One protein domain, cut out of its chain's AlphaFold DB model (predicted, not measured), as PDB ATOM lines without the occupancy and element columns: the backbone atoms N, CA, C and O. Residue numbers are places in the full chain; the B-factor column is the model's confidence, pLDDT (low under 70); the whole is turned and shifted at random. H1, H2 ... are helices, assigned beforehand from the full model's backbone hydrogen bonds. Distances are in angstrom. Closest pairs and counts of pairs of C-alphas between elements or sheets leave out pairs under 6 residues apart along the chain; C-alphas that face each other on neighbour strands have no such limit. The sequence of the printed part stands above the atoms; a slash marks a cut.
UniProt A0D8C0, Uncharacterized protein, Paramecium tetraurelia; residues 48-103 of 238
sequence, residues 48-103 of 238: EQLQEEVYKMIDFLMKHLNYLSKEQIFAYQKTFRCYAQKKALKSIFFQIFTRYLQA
ATOM      1  N   GLU A  48     196.577 165.224 213.577       92.25
ATOM      2  CA  GLU A  48     196.980 163.843 213.298       92.25
ATOM      3  C   GLU A  48     197.493 163.696 211.865       92.25
ATOM      4  O   GLU A  48     198.572 163.149 211.653       92.25
ATOM      5  N   GLN A  49     196.776 164.254 210.886       91.00
ATOM      6  CA  GLN A  49     197.215 164.230 209.489       91.00
ATOM      7  C   GLN A  49     198.529 164.998 209.310       91.00
ATOM      8  O   GLN A  49     199.426 164.558 208.597       91.00
ATOM      9  N   LEU A  50     198.684 166.129 210.001       91.75
ATOM     10  CA  LEU A  50     199.921 166.899 209.970       91.75
ATOM     11  C   LEU A  50     201.090 166.128 210.601       91.75
ATOM     12  O   LEU A  50     202.200 166.166 210.070       91.75
ATOM     13  N   GLN A  51     200.855 165.403 211.701       94.62
ATOM     14  CA  GLN A  51     201.853 164.494 212.277       94.62
ATOM     15  C   GLN A  51     202.262 163.411 211.282       94.62
ATOM     16  O   GLN A  51     203.454 163.133 211.149       94.62
ATOM     17  N   GLU A  52     201.298 162.814 210.584       93.75
ATOM     18  CA  GLU A  52     201.557 161.777 209.591       93.75
ATOM     19  C   GLU A  52     202.406 162.309 208.429       93.75
ATOM     20  O   GLU A  52     203.405 161.691 208.062       93.75
ATOM     21  N   GLU A  53     202.081 163.487 207.899       92.94
ATOM     22  CA  GLU A  53     202.852 164.110 206.819       92.94
ATOM     23  C   GLU A  53     204.279 164.458 207.258       92.94
ATOM     24  O   GLU A  53     205.250 164.131 206.570       92.94
ATOM     25  N   VAL A  54     204.446 165.039 208.449       94.69
ATOM     26  CA  VAL A  54     205.778 165.321 209.008       94.69
ATOM     27  C   VAL A  54     206.558 164.025 209.260       94.69
ATOM     28  O   VAL A  54     207.768 163.974 209.018       94.69
ATOM     29  N   TYR A  55     205.893 162.963 209.714       96.06
ATOM     30  CA  TYR A  55     206.514 161.653 209.884       96.06
ATOM     31  C   TYR A  55     207.005 161.094 208.546       96.06
ATOM     32  O   TYR A  55     208.175 160.724 208.450       96.06
ATOM     33  N   LYS A  56     206.162 161.098 207.506       94.44
ATOM     34  CA  LYS A  56     206.524 160.656 206.147       94.44
ATOM     35  C   LYS A  56     207.724 161.429 205.607       94.44
ATOM     36  O   LYS A  56     208.631 160.823 205.044       94.44
ATOM     37  N   MET A  57     207.776 162.741 205.834       94.81
ATOM     38  CA  MET A  57     208.916 163.579 205.453       94.81
ATOM     39  C   MET A  57     210.221 163.131 206.119       94.81
ATOM     40  O   MET A  57     211.251 163.009 205.453       94.81
ATOM     41  N   ILE A  58     210.193 162.904 207.434       94.75
ATOM     42  CA  ILE A  58     211.376 162.483 208.196       94.75
ATOM     43  C   ILE A  58     211.805 161.076 207.778       94.75
ATOM     44  O   ILE A  58     212.992 160.856 207.545       94.75
ATOM     45  N   ASP A  59     210.858 160.147 207.661       94.69
ATOM     46  CA  ASP A  59     211.105 158.765 207.251       94.69
ATOM     47  C   ASP A  59     211.695 158.689 205.834       94.69
ATOM     48  O   ASP A  59     212.695 158.003 205.619       94.69
ATOM     49  N   PHE A  60     211.155 159.476 204.896       95.31
ATOM     50  CA  PHE A  60     211.696 159.605 203.544       95.31
ATOM     51  C   PHE A  60     213.159 160.061 203.572       95.31
ATOM     52  O   PHE A  60     214.025 159.396 203.003       95.31
ATOM     53  N   LEU A  61     213.465 161.154 204.279       94.75
ATOM     54  CA  LEU A  61     214.842 161.644 204.385       94.75
ATOM     55  C   LEU A  61     215.758 160.597 205.032       94.75
ATOM     56  O   LEU A  61     216.840 160.330 204.522       94.75
ATOM     57  N   MET A  62     215.318 159.936 206.101       93.12
ATOM     58  CA  MET A  62     216.121 158.916 206.779       93.12
ATOM     59  C   MET A  62     216.496 157.723 205.897       93.12
ATOM     60  O   MET A  62     217.581 157.165 206.073       93.12
ATOM     61  N   LYS A  63     215.602 157.323 204.988       90.94
ATOM     62  CA  LYS A  63     215.798 156.183 204.086       90.94
ATOM     63  C   LYS A  63     216.582 156.539 202.833       90.94
ATOM     64  O   LYS A  63     217.268 155.677 202.299       90.94
ATOM     65  N   HIS A  64     216.463 157.774 202.354       92.62
ATOM     66  CA  HIS A  64     216.859 158.110 200.989       92.62
ATOM     67  C   HIS A  64     217.964 159.159 200.873       92.62
ATOM     68  O   HIS A  64     218.550 159.270 199.800       92.62
ATOM     69  N   LEU A  65     218.288 159.903 201.938       92.31
ATOM     70  CA  LEU A  65     219.224 161.034 201.853       92.31
ATOM     71  C   LEU A  65     220.604 160.654 201.291       92.31
ATOM     72  O   LEU A  65     221.192 161.439 200.558       92.31
ATOM     73  N   ASN A  66     221.105 159.464 201.621       89.69
ATOM     74  CA  ASN A  66     222.436 159.017 201.201       89.69
ATOM     75  C   ASN A  66     222.439 158.239 199.878       89.69
ATOM     76  O   ASN A  66     223.507 157.915 199.369       89.69
ATOM     77  N   TYR A  67     221.260 157.940 199.324       90.69
ATOM     78  CA  TYR A  67     221.104 157.087 198.142       90.69
ATOM     79  C   TYR A  67     220.534 157.834 196.934       90.69
ATOM     80  O   TYR A  67     220.788 157.444 195.798       90.69
ATOM     81  N   LEU A  68     219.743 158.884 197.164       92.56
ATOM     82  CA  LEU A  68     219.121 159.676 196.109       92.56
ATOM     83  C   LEU A  68     219.910 160.953 195.826       92.56
ATOM     84  O   LEU A  68     220.529 161.540 196.714       92.56
ATOM     85  N   SER A  69     219.825 161.428 194.583       92.44
ATOM     86  CA  SER A  69     220.366 162.736 194.216       92.44
ATOM     87  C   SER A  69     219.578 163.865 194.891       92.44
ATOM     88  O   SER A  69     218.417 163.702 195.289       92.44
ATOM     89  N   LYS A  70     220.180 165.058 194.989       89.94
ATOM     90  CA  LYS A  70     219.496 166.233 195.552       89.94
ATOM     91  C   LYS A  70     218.211 166.535 194.784       89.94
ATOM     92  O   LYS A  70     217.186 166.811 195.397       89.94
ATOM     93  N   GLU A  71     218.235 166.423 193.462       91.69
ATOM     94  CA  GLU A  71     217.093 166.665 192.576       91.69
ATOM     95  C   GLU A  71     215.940 165.702 192.876       91.69
ATOM     96  O   GLU A  71     214.785 166.127 192.957       91.69
ATOM     97  N   GLN A  72     216.245 164.422 193.105       92.00
ATOM     98  CA  GLN A  72     215.256 163.408 193.473       92.00
ATOM     99  C   GLN A  72     214.665 163.675 194.865       92.00
ATOM    100  O   GLN A  72     213.452 163.575 195.055       92.00
ATOM    101  N   ILE A  73     215.492 164.098 195.825       91.69
ATOM    102  CA  ILE A  73     215.032 164.492 197.164       91.69
ATOM    103  C   ILE A  73     214.131 165.732 197.081       91.69
ATOM    104  O   ILE A  73     213.082 165.785 197.722       91.69
ATOM    105  N   PHE A  74     214.478 166.719 196.254       90.38
ATOM    106  CA  PHE A  74     213.650 167.907 196.033       90.38
ATOM    107  C   PHE A  74     212.360 167.602 195.270       90.38
ATOM    108  O   PHE A  74     211.343 168.261 195.506       90.38
ATOM    109  N   ALA A  75     212.350 166.584 194.407       89.50
ATOM    110  CA  ALA A  75     211.135 166.132 193.740       89.50
ATOM    111  C   ALA A  75     210.075 165.657 194.745       89.50
ATOM    112  O   ALA A  75     208.888 165.885 194.501       89.50
ATOM    113  N   TYR A  76     210.477 165.122 195.907       88.62
ATOM    114  CA  TYR A  76     209.551 164.771 196.988       88.62
ATOM    115  C   TYR A  76     208.729 165.975 197.467       88.62
ATOM    116  O   TYR A  76     207.554 165.830 197.760       88.62
ATOM    117  N   GLN A  77     209.250 167.208 197.427       84.06
ATOM    118  CA  GLN A  77     208.456 168.389 197.810       84.06
ATOM    119  C   GLN A  77     207.229 168.635 196.921       84.06
ATOM    120  O   GLN A  77     206.336 169.416 197.274       84.06
ATOM    121  N   LYS A  78     207.194 168.023 195.731       83.88
ATOM    122  CA  LYS A  78     206.057 168.104 194.816       83.88
ATOM    123  C   LYS A  78     204.882 167.235 195.270       83.88
ATOM    124  O   LYS A  78     203.835 167.371 194.644       83.88
ATOM    125  N   THR A  79     205.026 166.399 196.303       83.56
ATOM    126  CA  THR A  79     203.946 165.561 196.854       83.56
ATOM    127  C   THR A  79     203.040 166.321 197.825       83.56
ATOM    128  O   THR A  79     201.875 165.968 197.941       83.56
ATOM    129  N   PHE A  80     203.498 167.433 198.421       79.69
ATOM    130  CA  PHE A  80     202.714 168.280 199.343       79.69
ATOM    131  C   PHE A  80     201.601 169.108 198.655       79.69
ATOM    132  O   PHE A  80     201.351 170.264 199.019       79.69
ATOM    133  N   ARG A  81     201.004 168.613 197.566       66.19
ATOM    134  CA  ARG A  81     199.964 169.340 196.822       66.19
ATOM    135  C   ARG A  81     198.679 169.386 197.661       66.19
ATOM    136  O   ARG A  81     198.351 168.425 198.334       66.19
ATOM    137  N   CYS A  82     197.970 170.515 197.570       63.41
ATOM    138  CA  CYS A  82     196.605 170.715 198.084       63.41
ATOM    139  C   CYS A  82     196.411 171.016 199.591       63.41
ATOM    140  O   CYS A  82     195.270 171.030 200.042       63.41
ATOM    141  N   TYR A  83     197.463 171.353 200.353       73.50
ATOM    142  CA  TYR A  83     197.329 171.726 201.778       73.50
ATOM    143  C   TYR A  83     197.476 173.226 202.057       73.50
ATOM    144  O   TYR A  83     198.335 173.885 201.459       73.50
ATOM    145  N   ALA A  84     196.743 173.737 203.054       76.44
ATOM    146  CA  ALA A  84     196.936 175.098 203.592       76.44
ATOM    147  C   ALA A  84     198.369 175.295 204.091       76.44
ATOM    148  O   ALA A  84     199.038 176.285 203.797       76.44
ATOM    149  N   GLN A  85     198.884 174.280 204.783       84.94
ATOM    150  CA  GLN A  85     200.198 174.285 205.414       84.94
ATOM    151  C   GLN A  85     201.347 174.016 204.430       84.94
ATOM    152  O   GLN A  85     202.497 173.893 204.853       84.94
ATOM    153  N   LYS A  86     201.097 173.950 203.115       86.75
ATOM    154  CA  LYS A  86     202.110 173.615 202.094       86.75
ATOM    155  C   LYS A  86     203.381 174.460 202.204       86.75
ATOM    156  O   LYS A  86     204.482 173.928 202.076       86.75
ATOM    157  N   LYS A  87     203.254 175.775 202.427       89.50
ATOM    158  CA  LYS A  87     204.414 176.676 202.571       89.50
ATOM    159  C   LYS A  87     205.244 176.321 203.810       89.50
ATOM    160  O   LYS A  87     206.466 176.229 203.711       89.50
ATOM    161  N   ALA A  88     204.579 176.071 204.939       91.00
ATOM    162  CA  ALA A  88     205.223 175.653 206.181       91.00
ATOM    163  C   ALA A  88     205.917 174.293 206.012       91.00
ATOM    164  O   ALA A  88     207.114 174.193 206.265       91.00
ATOM    165  N   LEU A  89     205.219 173.286 205.479       93.00
ATOM    166  CA  LEU A  89     205.768 171.946 205.236       93.00
ATOM    167  C   LEU A  89     207.001 171.976 204.327       93.00
ATOM    168  O   LEU A  89     208.006 171.344 204.640       93.00
ATOM    169  N   LYS A  90     206.981 172.767 203.248       92.62
ATOM    170  CA  LYS A  90     208.153 172.944 202.374       92.62
ATOM    171  C   LYS A  90     209.339 173.581 203.091       92.62
ATOM    172  O   LYS A  90     210.461 173.098 202.950       92.62
ATOM    173  N   SER A  91     209.098 174.649 203.855       93.62
ATOM    174  CA  SER A  91     210.143 175.314 204.643       93.62
ATOM    175  C   SER A  91     210.765 174.348 205.650       93.62
ATOM    176  O   SER A  91     211.984 174.210 205.729       93.62
ATOM    177  N   ILE A  92     209.925 173.601 206.361       94.38
ATOM    178  CA  ILE A  92     210.341 172.618 207.359       94.38
ATOM    179  C   ILE A  92     211.121 171.482 206.712       94.38
ATOM    180  O   ILE A  92     212.192 171.130 207.199       94.38
ATOM    181  N   PHE A  93     210.633 170.942 205.595       94.94
ATOM    182  CA  PHE A  93     211.343 169.920 204.836       94.94
ATOM    183  C   PHE A  93     212.756 170.390 204.484       94.94
ATOM    184  O   PHE A  93     213.724 169.676 204.736       94.94
ATOM    185  N   PHE A  94     212.882 171.610 203.957       94.06
ATOM    186  CA  PHE A  94     214.172 172.181 203.589       94.06
ATOM    187  C   PHE A  94     215.101 172.372 204.795       94.06
ATOM    188  O   PHE A  94     216.285 172.038 204.717       94.06
ATOM    189  N   GLN A  95     214.579 172.853 205.924       94.38
ATOM    190  CA  GLN A  95     215.352 173.001 207.159       94.38
ATOM    191  C   GLN A  95     215.840 171.646 207.694       94.38
ATOM    192  O   GLN A  95     217.014 171.506 208.034       94.38
ATOM    193  N   ILE A  96     214.974 170.627 207.725       94.31
ATOM    194  CA  ILE A  96     215.334 169.269 208.161       94.31
ATOM    195  C   ILE A  96     216.390 168.671 207.226       94.31
ATOM    196  O   ILE A  96     217.389 168.132 207.698       94.31
ATOM    197  N   PHE A  97     216.192 168.791 205.914       94.31
ATOM    198  CA  PHE A  97     217.139 168.335 204.900       94.31
ATOM    199  C   PHE A  97     218.516 168.986 205.078       94.31
ATOM    200  O   PHE A  97     219.521 168.288 205.202       94.31
ATOM    201  N   THR A  98     218.557 170.316 205.178       92.50
ATOM    202  CA  THR A  98     219.799 171.078 205.384       92.50
ATOM    203  C   THR A  98     220.510 170.635 206.655       92.50
ATOM    204  O   THR A  98     221.722 170.427 206.662       92.50
ATOM    205  N   ARG A  99     219.748 170.416 207.729       92.56
ATOM    206  CA  ARG A  99     220.289 169.927 208.991       92.56
ATOM    207  C   ARG A  99     220.910 168.541 208.866       92.56
ATOM    208  O   ARG A  99     221.962 168.316 209.453       92.56
ATOM    209  N   TYR A 100     220.289 167.623 208.126       92.81
ATOM    210  CA  TYR A 100     220.884 166.310 207.878       92.81
ATOM    211  C   TYR A 100     222.188 166.407 207.081       92.81
ATOM    212  O   TYR A 100     223.132 165.704 207.417       92.81
ATOM    213  N   LEU A 101     222.269 167.298 206.087       90.25
ATOM    214  CA  LEU A 101     223.505 167.510 205.321       90.25
ATOM    215  C   LEU A 101     224.648 168.071 206.177       90.25
ATOM    216  O   LEU A 101     225.807 167.742 205.952       90.25
ATOM    217  N   GLN A 102     224.329 168.930 207.145       90.56
ATOM    218  CA  GLN A 102     225.317 169.528 208.049       90.56
ATOM    219  C   GLN A 102     225.698 168.600 209.208       90.56
ATOM    220  O   GLN A 102     226.783 168.713 209.778       90.56
ATOM    221  N   ALA A 103     224.794 167.708 209.603       89.31
ATOM    222  CA  ALA A 103     225.020 166.796 210.704       89.31
ATOM    223  C   ALA A 103     225.952 165.664 210.263       89.31
ATOM    224  O   ALA A 103     225.539 164.728 209.595       89.31
TER     225      ALA A 103
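AT A GLANCE: This is residues 48 to 103 of the 238 residues of an uncharacterized protein of Paramecium tetraurelia (UniProt A0D8C0). What shape do these atoms make? They make a small bundle of three helices side by side, their centres at the corners of a triangle: the chain runs along H1, folds back along H2 and runs along H3 in the first direction again. H1 and H3 touch, while H2 is near both. How large is it, and of what class? The printed part has 56 residues with three named helices, in the order H1, H2, H3, and no named strand; the class is all helix. It is compact, with a radius of gyration of the C-alphas of 10.9 A, and elongated, spanning 29 by 19 by 16 A.

IN THESE COORDINATES: Where are the longest helices? H1 holds residues 48 to 64, 24.1 A from first to last C-alpha, and begins with C-alpha 48 at (196.980, 163.843, 213.298). H3 holds residues 86 to 102, 24.3 A long, and ends with C-alpha 102 at (225.317, 169.528, 208.049). Where is the shorter one? H2 holds residues 70 to 79, is 15.6 A long and begins with C-alpha 70 at (219.496, 166.233, 195.552).

HOW THE PARTS SIT: How does H1 stand to H3? They touch, H1 with residues 54 to 61 alone; their closest C-alphas, those of Met 57 and Phe 93, are 6.8 A apart. They run the same way at a shallow tilt of 32 degrees, only just short of steep. How does H2 stand to them? It is close to H1 but not clearly touching, the closest C-alphas being those of His 64 and Ile 73 at 7.7 A, and runs opposite ways to it at a shallow tilt of 19 degrees. It is also close to H3 but not clearly touching, with the closest C-alphas, those of Gln 77 and Lys 90, 6.5 A apart; these two run opposite ways at a shallow tilt of 24 degrees. What do the backbones show? In H1 and H3 every O i to N i+4 pair is within hydrogen-bond range; in H2 3 of 6 are, beside 7 of 7 O i to N i+3 pairs.

THE WHOLE: How far does it reach? The two C-alphas farthest apart, those of Cys 82 and Ala 103, are 31.3 A apart. Is it unbroken, and how sure is the model? The printed part has no cut; the link from H1 to H2 is tight and that from H2 to H3 short. The mean pLDDT of the printed part is 90.0, with residues 81 to 82 under 70.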